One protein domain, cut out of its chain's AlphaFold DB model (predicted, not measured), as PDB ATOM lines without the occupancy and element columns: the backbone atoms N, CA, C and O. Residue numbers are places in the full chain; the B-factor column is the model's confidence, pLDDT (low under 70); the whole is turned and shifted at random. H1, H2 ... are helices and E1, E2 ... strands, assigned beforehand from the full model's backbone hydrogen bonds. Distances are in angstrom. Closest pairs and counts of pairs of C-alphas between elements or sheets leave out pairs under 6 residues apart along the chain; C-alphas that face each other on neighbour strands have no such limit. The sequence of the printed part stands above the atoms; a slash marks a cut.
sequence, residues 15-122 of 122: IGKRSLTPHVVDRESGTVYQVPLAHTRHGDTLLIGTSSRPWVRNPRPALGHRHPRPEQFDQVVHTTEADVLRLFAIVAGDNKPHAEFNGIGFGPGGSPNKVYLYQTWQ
ATOM      1  N   ILE A  15      21.945  11.815  22.667       51.25
ATOM      2  CA  ILE A  15      23.405  11.894  22.678       51.25
ATOM      3  C   ILE A  15      24.010  11.507  21.313       51.25
ATOM      4  O   ILE A  15      24.971  12.133  20.891       51.25
ATOM      5  N   GLY A  16      23.433  10.577  20.543       50.53
ATOM      6  CA  GLY A  16      24.084  10.001  19.350       50.53
ATOM      7  C   GLY A  16      24.626  10.980  18.285       50.53
ATOM      8  O   GLY A  16      25.652  10.690  17.677       50.53
ATOM      9  N   LYS A  17      23.998  12.151  18.069       57.84
ATOM     10  CA  LYS A  17      24.488  13.189  17.123       57.84
ATOM     11  C   LYS A  17      25.213  14.366  17.788       57.84
ATOM     12  O   LYS A  17      25.864  15.146  17.099       57.84
ATOM     13  N   ARG A  18      25.077  14.513  19.107       67.19
ATOM     14  CA  ARG A  18      25.613  15.627  19.907       67.19
ATOM     15  C   ARG A  18      26.512  15.124  21.047       67.19
ATOM     16  O   ARG A  18      26.704  15.822  22.037       67.19
ATOM     17  N   SER A  19      27.064  13.917  20.910       70.44
ATOM     18  CA  SER A  19      28.006  13.334  21.864       70.44
ATOM     19  C   SER A  19      29.411  13.761  21.508       70.44
ATOM     20  O   SER A  19      29.839  13.629  20.361       70.44
ATOM     21  N   LEU A  20      30.136  14.211  22.516       74.56
ATOM     22  CA  LEU A  20      31.582  14.209  22.529       74.56
ATOM     23  C   LEU A  20      32.024  13.234  23.617       74.56
ATOM     24  O   LEU A  20      31.475  13.254  24.717       74.56
ATOM     25  N   THR A  21      33.010  12.399  23.322       75.62
ATOM     26  CA  THR A  21      33.615  11.524  24.329       75.62
ATOM     27  C   THR A  21      35.078  11.920  24.510       75.62
ATOM     28  O   THR A  21      35.934  11.343  23.833       75.62
ATOM     29  N   PRO A  22      35.395  12.937  25.338       73.06
ATOM     30  CA  PRO A  22      36.774  13.234  25.698       73.06
ATOM     31  C   PRO A  22      37.410  12.075  26.468       73.06
ATOM     32  O   PRO A  22      36.789  11.476  27.354       73.06
ATOM     33  N   HIS A  23      38.678  11.816  26.160       75.19
ATOM     34  CA  HIS A  23      39.579  11.124  27.066       75.19
ATOM     35  C   HIS A  23      40.063  12.110  28.117       75.19
ATOM     36  O   HIS A  23      40.696  13.118  27.806       75.19
ATOM     37  N   VAL A  24      39.768  11.803  29.368       74.12
ATOM     38  CA  VAL A  24      40.221  12.566  30.522       74.12
ATOM     39  C   VAL A  24      41.175  11.708  31.337       74.12
ATOM     40  O   VAL A  24      41.044  10.484  31.396       74.12
ATOM     41  N   VAL A  25      42.163  12.359  31.938       73.25
ATOM     42  CA  VAL A  25      43.184  11.706  32.757       73.25
ATOM     43  C   VAL A  25      42.871  11.999  34.214       73.25
ATOM     44  O   VAL A  25      42.735  13.160  34.603       73.25
ATOM     45  N   ASP A  26      42.744  10.954  35.022       68.31
ATOM     46  CA  ASP A  26      42.640  11.102  36.465       68.31
ATOM     47  C   ASP A  26      43.970  11.608  37.030       68.31
ATOM     48  O   ASP A  26      45.030  11.065  36.728       68.31
ATOM     49  N   ARG A  27      43.929  12.658  37.854       68.62
ATOM     50  CA  ARG A  27      45.161  13.290  38.347       68.62
ATOM     51  C   ARG A  27      45.930  12.420  39.340       68.62
ATOM     52  O   ARG A  27      47.132  12.601  39.479       68.62
ATOM     53  N   GLU A  28      45.225  11.580  40.094       71.19
ATOM     54  CA  GLU A  28      45.784  10.858  41.237       71.19
ATOM     55  C   GLU A  28      46.339   9.510  40.789       71.19
ATOM     56  O   GLU A  28      47.460   9.151  41.131       71.19
ATOM     57  N   SER A  29      45.582   8.805  39.953       77.12
ATOM     58  CA  SER A  29      45.942   7.488  39.430       77.12
ATOM     59  C   SER A  29      46.590   7.517  38.043       77.12
ATOM     60  O   SER A  29      47.124   6.502  37.607       77.12
ATOM     61  N   GLY A  30      46.506   8.630  37.303       75.88
ATOM     62  CA  GLY A  30      46.938   8.702  35.901       75.88
ATOM     63  C   GLY A  30      46.035   7.931  34.928       75.88
ATOM     64  O   GLY A  30      46.326   7.865  33.734       75.88
ATOM     65  N   THR A  31      44.936   7.347  35.415       77.06
ATOM     66  CA  THR A  31      44.042   6.507  34.611       77.06
ATOM     67  C   THR A  31      43.345   7.333  33.536       77.06
ATOM     68  O   THR A  31      42.742   8.365  33.831       77.06
ATOM     69  N   VAL A  32      43.368   6.852  32.291       78.88
ATOM     70  CA  VAL A  32      42.603   7.440  31.184       78.88
ATOM     71  C   VAL A  32      41.193   6.865  31.184       78.88
ATOM     72  O   VAL A  32      41.011   5.648  31.187       78.88
ATOM     73  N   TYR A  33      40.184   7.729  31.139       72.50
ATOM     74  CA  TYR A  33      38.792   7.315  31.011       72.50
ATOM     75  C   TYR A  33      38.031   8.175  30.010       72.50
ATOM     76  O   TYR A  33      38.368   9.326  29.742       72.50
ATOM     77  N   GLN A  34      36.995   7.576  29.431       74.75
ATOM     78  CA  GLN A  34      36.102   8.213  28.475       74.75
ATOM     79  C   GLN A  34      34.856   8.723  29.191       74.75
ATOM     80  O   GLN A  34      34.186   7.962  29.894       74.75
ATOM     81  N   VAL A  35      34.526   9.999  28.999       73.19
ATOM     82  CA  VAL A  35      33.317  10.599  29.578       73.19
ATOM     83  C   VAL A  35      32.385  11.008  28.445       73.19
ATOM     84  O   VAL A  35      32.713  11.944  27.730       73.19
ATOM     85  N   PRO A  36      31.235  10.347  28.238       73.81
ATOM     86  CA  PRO A  36      30.274  10.791  27.238       73.81
ATOM     87  C   PRO A  36      29.597  12.080  27.713       73.81
ATOM     88  O   PRO A  36      28.986  12.117  28.783       73.81
ATOM     89  N   LEU A  37      29.707  13.138  26.914       75.12
ATOM     90  CA  LEU A  37      29.165  14.461  27.200       75.12
ATOM     91  C   LEU A  37      28.300  14.929  26.034       75.12
ATOM     92  O   LEU A  37      28.655  14.764  24.867       75.12
ATOM     93  N   ALA A  38      27.170  15.553  26.353       77.62
ATOM     94  CA  ALA A  38      26.420  16.306  25.363       77.62
ATOM     95  C   ALA A  38      27.120  17.649  25.111       77.62
ATOM     96  O   ALA A  38      27.546  18.307  26.061       77.62
ATOM     97  N   HIS A  39      27.205  18.065  23.849       79.88
ATOM     98  CA  HIS A  39      27.719  19.379  23.473       79.88
ATOM     99  C   HIS A  39      26.670  20.207  22.728       79.88
ATOM    100  O   HIS A  39      25.805  19.677  22.030       79.88
ATOM    101  N   THR A  40      26.782  21.525  22.857       83.75
ATOM    102  CA  THR A  40      26.102  22.528  22.032       83.75
ATOM    103  C   THR A  40      27.126  23.126  21.079       83.75
ATOM    104  O   THR A  40      28.202  23.535  21.515       83.75
ATOM    105  N   ARG A  41      26.834  23.171  19.776       84.75
ATOM    106  CA  ARG A  41      27.727  23.839  18.819       84.75
ATOM    107  C   ARG A  41      27.481  25.345  18.868       84.75
ATOM    108  O   ARG A  41      26.344  25.780  18.727       84.75
ATOM    109  N   HIS A  42      28.545  26.127  19.011       84.88
ATOM    110  CA  HIS A  42      28.500  27.585  18.987       84.88
ATOM    111  C   HIS A  42      29.638  28.109  18.098       84.88
ATOM    112  O   HIS A  42      30.796  28.179  18.513       84.88
ATOM    113  N   GLY A  43      29.316  28.396  16.832       85.12
ATOM    114  CA  GLY A  43      30.315  28.663  15.791       85.12
ATOM    115  C   GLY A  43      31.220  27.449  15.559       85.12
ATOM    116  O   GLY A  43      30.731  26.349  15.273       85.12
ATOM    117  N   ASP A  44      32.525  27.658  15.733       82.62
ATOM    118  CA  ASP A  44      33.564  26.621  15.654       82.62
ATOM    119  C   ASP A  44      33.927  26.018  17.016       82.62
ATOM    120  O   ASP A  44      34.789  25.150  17.113       82.62
ATOM    121  N   THR A  45      33.235  26.437  18.078       84.31
ATOM    122  CA  THR A  45      33.447  25.922  19.433       84.31
ATOM    123  C   THR A  45      32.351  24.942  19.838       84.31
ATOM    124  O   THR A  45      31.199  25.023  19.392       84.31
ATOM    125  N   LEU A  46      32.711  24.002  20.710       85.31
ATOM    126  CA  LEU A  46      31.777  23.084  21.349       85.31
ATOM    127  C   LEU A  46      31.637  23.483  22.816       85.31
ATOM    128  O   LEU A  46      32.616  23.501  23.556       85.31
ATOM    129  N   LEU A  47      30.414  23.794  23.232       85.25
ATOM    130  CA  LEU A  47      30.093  24.137  24.610       85.25
ATOM    131  C   LEU A  47      29.569  22.908  25.340       85.25
ATOM    132  O   LEU A  47      28.674  22.216  24.852       85.25
ATOM    133  N   ILE A  48      30.104  22.664  26.531       79.38
ATOM    134  CA  ILE A  48      29.683  21.575  27.407       79.38
ATOM    135  C   ILE A  48      29.278  22.187  28.742       79.38
ATOM    136  O   ILE A  48      30.117  22.693  29.483       79.38
ATOM    137  N   GLY A  49      27.986  22.124  29.060       75.38
ATOM    138  CA  GLY A  49      27.506  22.461  30.396       75.38
ATOM    139  C   GLY A  49      27.747  21.283  31.336       75.38
ATOM    140  O   GLY A  49      27.052  20.272  31.242       75.38
ATOM    141  N   THR A  50      28.720  21.389  32.236       71.44
ATOM    142  CA  THR A  50      28.988  20.380  33.270       71.44
ATOM    143  C   THR A  50      29.195  21.052  34.617       71.44
ATOM    144  O   THR A  50      29.740  22.150  34.691       71.44
ATOM    145  N   SER A  51      28.812  20.364  35.691       70.31
ATOM    146  CA  SER A  51      29.227  20.734  37.040       70.31
ATOM    147  C   SER A  51      30.737  20.551  37.214       70.31
ATOM    148  O   SER A  51      31.384  19.798  36.470       70.31
ATOM    149  N   SER A  52      31.306  21.234  38.210       65.19
ATOM    150  CA  SER A  52      32.728  21.152  38.549       65.19
ATOM    151  C   SER A  52      33.106  19.727  38.980       65.19
ATOM    152  O   SER A  52      33.004  19.368  40.154       65.19
ATOM    153  N   ARG A  53      33.613  18.924  38.043       67.12
ATOM    154  CA  ARG A  53      34.218  17.616  38.324       67.12
ATOM    155  C   ARG A  53      35.741  17.738  38.435       67.12
ATOM    156  O   ARG A  53      36.312  18.638  37.821       67.12
ATOM    157  N   PRO A  54      36.430  16.832  39.156       67.06
ATOM    158  CA  PRO A  54      37.887  16.885  39.302       67.06
ATOM    159  C   PRO A  54      38.658  16.997  37.975       67.06
ATOM    160  O   PRO A  54      39.639  17.731  37.908       67.06
ATOM    161  N   TRP A  55      38.182  16.351  36.904       66.19
ATOM    162  CA  TRP A  55      38.801  16.416  35.572       66.19
ATOM    163  C   TRP A  55      38.573  17.737  34.822       66.19
ATOM    164  O   TRP A  55      39.348  18.060  33.930       66.19
ATOM    165  N   VAL A  56      37.554  18.525  35.188       66.81
ATOM    166  CA  VAL A  56      37.287  19.849  34.592       66.81
ATOM    167  C   VAL A  56      38.309  20.878  35.081       66.81
ATOM    168  O   VAL A  56      38.602  21.841  34.392       66.81
ATOM    169  N   ARG A  57      38.883  20.688  36.273       64.44
ATOM    170  CA  ARG A  57      39.759  21.683  36.916       64.44
ATOM    171  C   ARG A  57      41.198  21.688  36.400       64.44
ATOM    172  O   ARG A  57      41.957  22.575  36.771       64.44
ATOM    173  N   ASN A  58      41.584  20.713  35.579       62.34
ATOM    174  CA  ASN A  58      42.917  20.645  34.987       62.34
ATOM    175  C   ASN A  58      42.825  20.187  33.524       62.34
ATOM    176  O   ASN A  58      43.148  19.034  33.218       62.34
ATOM    177  N   PRO A  59      42.320  21.056  32.633       63.91
ATOM    178  CA  PRO A  59      42.155  20.714  31.233       63.91
ATOM    179  C   PRO A  59      43.531  20.475  30.602       63.91
ATOM    180  O   PRO A  59      44.326  21.391  30.422       63.91
ATOM    181  N   ARG A  60      43.819  19.221  30.256       65.50
ATOM    182  CA  ARG A  60      44.855  18.897  29.269       65.50
ATOM    183  C   ARG A  60      44.199  18.839  27.889       65.50
ATOM    184  O   ARG A  60      43.002  18.548  27.835       65.50
ATOM    185  N   PRO A  61      44.929  19.064  26.783       60.31
ATOM    186  CA  PRO A  61      44.404  18.768  25.454       60.31
ATOM    187  C   PRO A  61      43.807  17.360  25.461       60.31
ATOM    188  O   PRO A  61      44.498  16.393  25.791       60.31
ATOM    189  N   ALA A  62      42.505  17.254  25.200       63.97
ATOM    190  CA  ALA A  62      41.843  15.959  25.171       63.97
ATOM    191  C   ALA A  62      41.779  15.481  23.732       63.97
ATOM    192  O   ALA A  62      41.295  16.180  22.839       63.97
ATOM    193  N   LEU A  63      42.204  14.239  23.533       58.97
ATOM    194  CA  LEU A  63      41.739  13.463  22.398       58.97
ATOM    195  C   LEU A  63      40.273  13.134  22.670       58.97
ATOM    196  O   LEU A  63      39.958  12.449  23.642       58.97
ATOM    197  N   GLY A  64      39.371  13.650  21.848       63.69
ATOM    198  CA  GLY A  64      37.954  13.332  21.908       63.69
ATOM    199  C   GLY A  64      37.535  12.513  20.701       63.69
ATOM    200  O   GLY A  64      38.139  12.580  19.635       63.69
ATOM    201  N   HIS A  65      36.460  11.749  20.844       62.03
ATOM    202  CA  HIS A  65      35.756  11.216  19.685       62.03
ATOM    203  C   HIS A  65      34.509  12.050  19.434       62.03
ATOM    204  O   HIS A  65      33.587  12.063  20.256       62.03
ATOM    205  N   ARG A  66      34.467  12.707  18.273       68.88
ATOM    206  CA  ARG A  66      33.228  13.186  17.673       68.88
ATOM    207  C   ARG A  66      32.914  12.233  16.530       68.88
ATOM    208  O   ARG A  66      33.578  12.239  15.498       68.88
ATOM    209  N   HIS A  67      31.949  11.341  16.750       63.41
ATOM    210  CA  HIS A  67      31.630  10.280  15.793       63.41
ATOM    211  C   HIS A  67      31.491  10.854  14.362       63.41
ATOM    212  O   HIS A  67      30.726  11.805  14.182       63.41
ATOM    213  N   PRO A  68      32.194  10.316  13.342       59.41
ATOM    214  CA  PRO A  68      32.908   9.035  13.325       59.41
ATOM    215  C   PRO A  68      34.433   9.100  13.553       59.41
ATOM    216  O   PRO A  68      35.083   8.068  13.400       59.41
ATOM    217  N   ARG A  69      35.043  10.256  13.868       67.00
ATOM    218  CA  ARG A  69      36.517  10.383  13.896       67.00
ATOM    219  C   ARG A  69      37.074  10.878  15.239       67.00
ATOM    220  O   ARG A  69      36.412  11.645  15.938       67.00
ATOM    221  N   PRO A  70      38.285  10.428  15.622       72.62
ATOM    222  CA  PRO A  70      39.059  11.096  16.659       72.62
ATOM    223  C   PRO A  70      39.363  12.534  16.229       72.62
ATOM    224  O   PRO A  70      39.708  12.777  15.073       72.62
ATOM    225  N   GLU A  71      39.239  13.468  17.160       75.38
ATOM    226  CA  GLU A  71      39.526  14.885  16.968       75.38
ATOM    227  C   GLU A  71      40.197  15.411  18.243       75.38
ATOM    228  O   GLU A  71      39.870  14.989  19.358       75.38
ATOM    229  N   GLN A  72      41.195  16.276  18.083       76.00
ATOM    230  CA  GLN A  72      41.872  16.906  19.210       76.00
ATOM    231  C   GLN A  72      41.187  18.231  19.517       76.00
ATOM    232  O   GLN A  72      40.905  19.010  18.611       76.00
ATOM    233  N   PHE A  73      40.938  18.481  20.800       74.62
ATOM    234  CA  PHE A  73      40.309  19.712  21.255       74.62
ATOM    235  C   PHE A  73      41.199  20.408  22.276       74.62
ATOM    236  O   PHE A  73      41.626  19.797  23.264       74.62
ATOM    237  N   ASP A  74      41.406  21.704  22.062       76.19
ATOM    238  CA  ASP A  74      41.960  22.589  23.074       76.19
ATOM    239  C   ASP A  74      40.844  22.980  24.039       76.19
ATOM    240  O   ASP A  74      39.849  23.612  23.680       76.19
ATOM    241  N   GLN A  75      40.979  22.525  25.281       76.12
ATOM    242  CA  GLN A  75      39.973  22.736  26.308       76.12
ATOM    243  C   GLN A  75      40.196  24.077  27.004       76.12
ATOM    244  O   GLN A  75      41.265  24.326  27.559       76.12
ATOM    245  N   VAL A  76      39.148  24.897  27.048       81.69
ATOM    246  CA  VAL A  76      39.102  26.130  27.840       81.69
ATOM    247  C   VAL A  76      38.005  25.988  28.885       81.69
ATOM    248  O   VAL A  76      36.878  25.604  28.572       81.69
ATOM    249  N   VAL A  77      38.342  26.281  30.138       80.94
ATOM    250  CA  VAL A  77      37.426  26.139  31.271       80.94
ATOM    251  C   VAL A  77      37.078  27.523  31.789       80.94
ATOM    252  O   VAL A  77      37.942  28.252  32.272       80.94
ATOM    253  N   HIS A  78      35.797  27.869  31.699       82.06
ATOM    254  CA  HIS A  78      35.259  29.110  32.238       82.06
ATOM    255  C   HIS A  78      34.626  28.850  33.605       82.06
ATOM    256  O   HIS A  78      33.740  28.006  33.730       82.06
ATOM    257  N   THR A  79      35.077  29.580  34.623       79.31
ATOM    258  CA  THR A  79      34.582  29.452  36.005       79.31
ATOM    259  C   THR A  79      34.042  30.756  36.580       79.31
ATOM    260  O   THR A  79      33.434  30.738  37.651       79.31
ATOM    261  N   THR A  80      34.247  31.881  35.887       82.38
ATOM    262  CA  THR A  80      33.695  33.171  36.308       82.38
ATOM    263  C   THR A  80      32.175  33.129  36.198       82.38
ATOM    264  O   THR A  80      31.630  32.549  35.258       82.38
ATOM    265  N   GLU A  81      31.480  33.759  37.143       79.44
ATOM    266  CA  GLU A  81      30.016  33.813  37.144       79.44
ATOM    267  C   GLU A  81      29.475  34.355  35.811       79.44
ATOM    268  O   GLU A  81      28.608  33.744  35.187       79.44
ATOM    269  N   ALA A  82      30.046  35.463  35.325       81.56
ATOM    270  CA  ALA A  82      29.628  36.097  34.080       81.56
ATOM    271  C   ALA A  82      29.753  35.160  32.866       81.56
ATOM    272  O   ALA A  82      28.825  35.084  32.053       81.56
ATOM    273  N   ASP A  83      30.862  34.422  32.744       82.12
ATOM    274  CA  ASP A  83      31.031  33.468  31.648       82.12
ATOM    275  C   ASP A  83      30.119  32.258  31.793       82.12
ATOM    276  O   ASP A  83      29.505  31.845  30.808       82.12
ATOM    277  N   VAL A  84      30.007  31.697  33.001       79.88
ATOM    278  CA  VAL A  84      29.163  30.526  33.254       79.88
ATOM    279  C   VAL A  84      27.717  30.848  32.904       79.88
ATOM    280  O   VAL A  84      27.126  30.129  32.103       79.88
ATOM    281  N   LEU A  85      27.166  31.958  33.405       81.88
ATOM    282  CA  LEU A  85      25.788  32.362  33.117       81.88
ATOM    283  C   LEU A  85      25.556  32.591  31.617       81.88
ATOM    284  O   LEU A  85      24.543  32.147  31.071       81.88
ATOM    285  N   ARG A  86      26.493  33.257  30.931       86.38
ATOM    286  CA  ARG A  86      26.404  33.516  29.486       86.38
ATOM    287  C   ARG A  86      26.439  32.222  28.672       86.38
ATOM    288  O   ARG A  86      25.607  32.037  27.786       86.38
ATOM    289  N   LEU A  87      27.392  31.333  28.948       85.12
ATOM    290  CA  LEU A  87      27.588  30.097  28.187       85.12
ATOM    291  C   LEU A  87      26.501  29.059  28.491       85.12
ATOM    292  O   LEU A  87      26.014  28.403  27.569       85.12
ATOM    293  N   PHE A  88      26.056  28.945  29.744       80.00
ATOM    294  CA  PHE A  88      24.949  28.056  30.096       80.00
ATOM    295  C   PHE A  88      23.622  28.496  29.475       80.00
ATOM    296  O   PHE A  88      22.828  27.633  29.112       80.00
ATOM    297  N   ALA A  89      23.379  29.798  29.289       84.12
ATOM    298  CA  ALA A  89      22.190  30.258  28.572       84.12
ATOM    299  C   ALA A  89      22.170  29.761  27.112       84.12
ATOM    300  O   ALA A  89      21.125  29.350  26.609       84.12
ATOM    301  N   ILE A  90      23.326  29.727  26.442       85.88
ATOM    302  CA  ILE A  90      23.443  29.181  25.078       85.88
ATOM    303  C   ILE A  90      23.163  27.672  25.087       85.88
ATOM    304  O   ILE A  90      22.352  27.187  24.297       85.88
ATOM    305  N   VAL A  91      23.793  26.935  26.010       80.94
ATOM    306  CA  VAL A  91      23.621  25.477  26.133       80.94
ATOM    307  C   VAL A  91      22.170  25.110  26.444       80.94
ATOM    308  O   VAL A  91      21.600  24.256  25.771       80.94
ATOM    309  N   ALA A  92      21.546  25.765  27.423       81.19
ATOM    310  CA  ALA A  92      20.164  25.493  27.810       81.19
ATOM    311  C   ALA A  92      19.164  25.848  26.694       81.19
ATOM    312  O   ALA A  92      18.145  25.173  26.547       81.19
ATOM    313  N   GLY A  93      19.465  26.864  25.877       83.44
ATOM    314  CA  GLY A  93      18.666  27.225  24.706       83.44
ATOM    315  C   GLY A  93      18.675  26.160  23.599       83.44
ATOM    316  O   GLY A  93      17.619  25.845  23.051       83.44
ATOM    317  N   ASP A  94      19.837  25.575  23.286       82.12
ATOM    318  CA  ASP A  94      19.970  24.537  22.241       82.12
ATOM    319  C   ASP A  94      19.661  23.115  22.745       82.12
ATOM    320  O   ASP A  94      19.249  22.238  21.978       82.12
ATOM    321  N   ASN A  95      19.855  22.861  24.039       76.00
ATOM    322  CA  ASN A  95      19.744  21.541  24.644       76.00
ATOM    323  C   ASN A  95      18.719  21.541  25.785       76.00
ATOM    324  O   ASN A  95      19.062  21.493  26.964       76.00
ATOM    325  N   LYS A  96      17.433  21.543  25.422       76.75
ATOM    326  CA  LYS A  96      16.321  21.500  26.390       76.75
ATOM    327  C   LYS A  96      16.396  20.322  27.380       76.75
ATOM    328  O   LYS A  96      16.145  20.564  28.553       76.75
ATOM    329  N   PRO A  97      16.796  19.094  26.986       73.69
ATOM    330  CA  PRO A  97      17.023  18.016  27.955       73.69
ATOM    331  C   PRO A  97      18.119  18.323  28.984       73.69
ATOM    332  O   PRO A  97      18.012  17.925  30.141       73.69
ATOM    333  N   HIS A  98      19.181  19.033  28.586       68.81
ATOM    334  CA  HIS A  98      20.198  19.510  29.529       68.81
ATOM    335  C   HIS A  98      19.631  20.580  30.461       68.81
ATOM    336  O   HIS A  98      19.887  20.515  31.663       68.81
ATOM    337  N   ALA A  99      18.820  21.500  29.935       70.50
ATOM    338  CA  ALA A  99      18.123  22.491  30.748       70.50
ATOM    339  C   ALA A  99      17.234  21.819  31.808       70.50
ATOM    340  O   ALA A  99      17.356  22.128  32.988       70.50
ATOM    341  N   GLU A 100      16.425  20.837  31.410       71.31
ATOM    342  CA  GLU A 100      15.559  20.067  32.309       71.31
ATOM    343  C   GLU A 100      16.356  19.311  33.381       71.31
ATOM    344  O   GLU A 100      16.057  19.433  34.566       71.31
ATOM    345  N   PHE A 101      17.418  18.594  32.991       67.69
ATOM    346  CA  PHE A 101      18.271  17.852  33.929       67.69
ATOM    347  C   PHE A 101      18.906  18.752  34.998       67.69
ATOM    348  O   PHE A 101      19.087  18.327  36.135       67.69
ATOM    349  N   ASN A 102      19.245  19.991  34.638       64.50
ATOM    350  CA  ASN A 102      19.846  20.963  35.549       64.50
ATOM    351  C   ASN A 102      18.808  21.893  36.208       64.50
ATOM    352  O   ASN A 102      19.190  22.867  36.848       64.50
ATOM    353  N   GLY A 103      17.502  21.633  36.056       66.12
ATOM    354  CA  GLY A 103      16.444  22.450  36.662       66.12
ATOM    355  C   GLY A 103      16.350  23.877  36.109       66.12
ATOM    356  O   GLY A 103      15.828  24.768  36.774       66.12
ATOM    357  N   ILE A 104      16.857  24.118  34.900       71.19
ATOM    358  CA  ILE A 104      16.886  25.435  34.268       71.19
ATOM    359  C   ILE A 104      15.511  25.736  33.667       71.19
ATOM    360  O   ILE A 104      15.159  25.246  32.593       71.19
ATOM    361  N   GLY A 105      14.731  26.562  34.366       70.38
ATOM    362  CA  GLY A 105      13.455  27.078  33.866       70.38
ATOM    363  C   GLY A 105      13.626  28.078  32.717       70.38
ATOM    364  O   GLY A 105      14.694  28.660  32.528       70.38
ATOM    365  N   PHE A 106      12.550  28.331  31.970       76.31
ATOM    366  CA  PHE A 106      12.522  29.294  30.865       76.31
ATOM    367  C   PHE A 106      11.572  30.453  31.181       76.31
ATOM    368  O   PHE A 106      10.527  30.262  31.800       76.31
ATOM    369  N   GLY A 107      11.943  31.665  30.768       74.62
ATOM    370  CA  GLY A 107      11.081  32.841  30.863       74.62
ATOM    371  C   GLY A 107      10.025  32.905  29.746       74.62
ATOM    372  O   GLY A 107      10.051  32.088  28.822       74.62
ATOM    373  N   PRO A 108       9.141  33.921  29.763       66.69
ATOM    374  CA  PRO A 108       8.036  34.068  28.804       66.69
ATOM    375  C   PRO A 108       8.461  34.126  27.327       66.69
ATOM    376  O   PRO A 108       7.680  33.787  26.447       66.69
ATOM    377  N   GLY A 109       9.709  34.520  27.045       68.75
ATOM    378  CA  GLY A 109      10.296  34.540  25.698       68.75
ATOM    379  C   GLY A 109      11.054  33.267  25.303       68.75
ATOM    380  O   GLY A 109      11.821  33.297  24.347       68.75
ATOM    381  N   GLY A 110      10.940  32.174  26.067       67.94
ATOM    382  CA  GLY A 110      11.652  30.919  25.793       67.94
ATOM    383  C   GLY A 110      13.165  30.977  26.034       67.94
ATOM    384  O   GLY A 110      13.879  30.051  25.659       67.94
ATOM    385  N   SER A 111      13.662  32.045  26.665       71.38
ATOM    386  CA  SER A 111      15.061  32.171  27.087       71.38
ATOM    387  C   SER A 111      15.273  31.531  28.465       71.38
ATOM    388  O   SER A 111      14.398  31.675  29.326       71.38
ATOM    389  N   PRO A 112      16.412  30.859  28.713       72.00
ATOM    390  CA  PRO A 112      16.738  30.305  30.026       72.00
ATOM    391  C   PRO A 112      16.724  31.377  31.118       72.00
ATOM    392  O   PRO A 112      17.250  32.477  30.942       72.00
ATOM    393  N   ASN A 113      16.115  31.062  32.255       67.38
ATOM    394  CA  ASN A 113      15.990  31.983  33.373       67.38
ATOM    395  C   ASN A 113      17.276  31.975  34.225       67.38
ATOM    396  O   ASN A 113      17.680  30.947  34.771       67.38
ATOM    397  N   LYS A 114      17.892  33.159  34.362       57.84
ATOM    398  CA  LYS A 114      19.168  33.393  35.062       57.84
ATOM    399  C   LYS A 114      19.191  32.923  36.518       57.84
ATOM    400  O   LYS A 114      20.253  32.532  36.988       57.84
ATOM    401  N   VAL A 115      18.055  32.937  37.219       54.50
ATOM    402  CA  VAL A 115      17.990  32.508  38.628       54.50
ATOM    403  C   VAL A 115      18.315  31.017  38.761       54.50
ATOM    404  O   VAL A 115      19.060  30.628  39.656       54.50
ATOM    405  N   TYR A 116      17.844  30.193  37.824       53.62
ATOM    406  CA  TYR A 116      18.149  28.760  37.813       53.62
ATOM    407  C   TYR A 116      19.564  28.469  37.300       53.62
ATOM    408  O   TYR A 116      20.211  27.540  37.772       53.62
ATOM    409  N   LEU A 117      20.093  29.305  36.400       56.53
ATOM    410  CA  LEU A 117      21.497  29.219  35.981       56.53
ATOM    411  C   LEU A 117      22.461  29.473  37.153       56.53
ATOM    412  O   LEU A 117      23.462  28.775  37.294       56.53
ATOM    413  N   TYR A 118      22.137  30.429  38.028       51.78
ATOM    414  CA  TYR A 118      22.932  30.718  39.224       51.78
ATOM    415  C   TYR A 118      22.888  29.566  40.244       51.78
ATOM    416  O   TYR A 118      23.905  29.232  40.846       51.78
ATOM    417  N   GLN A 119      21.741  28.890  40.382       54.06
ATOM    418  CA  GLN A 119      21.612  27.694  41.227       54.06
ATOM    419  C   GLN A 119      22.441  26.506  40.722       54.06
ATOM    420  O   GLN A 119      22.881  25.700  41.530       54.06
ATOM    421  N   THR A 120      22.693  26.406  39.413       51.22
ATOM    422  CA  THR A 120      23.586  25.376  38.849       51.22
ATOM    423  C   THR A 120      25.079  25.698  38.988       51.22
ATOM    424  O   THR A 120      25.909  24.824  38.737       51.22
ATOM    425  N   TRP A 121      25.428  26.941  39.345       51.34
ATOM    426  CA  TRP A 121      26.813  27.383  39.551       51.34
ATOM    427  C   TRP A 121      27.320  27.160  40.988       51.34
ATOM    428  O   TRP A 121      28.512  26.896  41.152       51.34
ATOM    429  N   GLN A 122      26.442  27.260  41.995       50.88
ATOM    430  CA  GLN A 122      26.745  26.942  43.404       50.88
ATOM    431  C   GLN A 122      27.032  25.444  43.596       50.88
ATOM    432  O   GLN A 122      27.960  25.132  44.378       50.88
TER     433      GLN A 122
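Overview. This is residues 15 to 122 of the 122 residues of an uncharacterized protein of Nocardia puris (UniProt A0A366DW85). A strongly twisted four-stranded sheet, E2 E1 E5 E6, makes one end of the domain, and a group of three helices, H3, H4 and H5, makes the other, with the small hairpin E3 and E4 between them. The longest helix, H3, packs on that hairpin by its residues 87 to 94, H4 meets it at a corner and H5 crosses it, while the loop of residues 102 to 113 lies at the helical end. The printed part has 108 residues, with five named helices and six named strands in the order H1 E1 E2 E3 E4 H2 E5 E6 H3 H4 H5; both sheets are antiparallel and the class is mixed, helices and strands. The whole is compact, with a radius of gyration of the C-alphas of 14.4 A and spans of 45 by 30 by 22 A.

Along the chain. Begin in the large sheet with E1, residues 19 to 25: find C-alpha 19 at (28.006, 13.334, 21.864), from where the strand runs 18.8 A to C-alpha 25 at (43.184, 11.706, 32.757). Its partners are E2, residues 32 to 34, and E5, residues 62 to 66, which is 11.8 A long. E6, residues 69 to 73, is 12.5 A long. The second sheet is E3, residues 40 to 42, with E4, residues 45 to 47. Find C-alpha 81 at (30.016, 33.813, 37.144); there H3 begins, residues 81 to 94, 20.2 A long. H4 is residues 96 to 101, and H5 is residues 114 to 119, ending with C-alpha 119 at (21.612, 27.694, 41.227). Two helices of four residues remain, H1 at residues 15 to 18 and H2 at residues 54 to 57.

Arrangement. In the large sheet, look first at E1 and E5, antiparallel at 159 degrees, where N 23 and O 63 are 2.9 A apart, within hydrogen-bond range. E1 and E2 form a hairpin, with N 24 and O 33 at 2.9 A. The pairing is staggered: E1 pairs with E5 over residues 21 to 22 and with E2 over residues 23 to 25. E5 and E6 form another hairpin, with N 64 and O 71 at 2.9 A, and E2 and E6 are the edge strands. From edge to edge the strands' lines turn by 65 degrees. H2 is only just not on this sheet, with 4 pairs of C-alphas within 10 A; its closest C-alphas to E1 are those of Trp 55 and Val 24, 6.5 A apart. H1 is not on it either. Residues 37 to 38 pair with residues 19 to 20 of E1, antiparallel; beyond them comes the hairpin of E3 and E4, with N 40 and O 47 at 2.8 A. The closest C-alphas of E3 and H3 are those of Thr 40 and Val 91, 5.6 A apart. H3 and H4 touch only at the corner, closest at the C-alphas of Ala 92 and Ala 99, 4.7 A, at a steep tilt of 60 degrees, opposite ways. H3 touches H5 with its residues 85 to 89 alone, closest at the C-alphas of Leu 85 and Leu 117, 6.0 A, about perpendicular at 71 degrees, but only just. H4 and H5 are apart. Every O i to N i+4 pair is within hydrogen-bond range in H4 and H5, and 9 of 10 are in H3; H1 and H2 are too short for such a pair.

Size, cuts and confidence. The two C-alphas farthest apart are those of Ser 29 and Pro 108, 47.5 A. The printed part has no cut and ends at residue 122, the chain's last. The link from H4 to H5, 12 residues, is long. The mean pLDDT of the printed part is 71.8; look for low values at residues 52 to 69 and 113 to 122, among the 41 residues under 70.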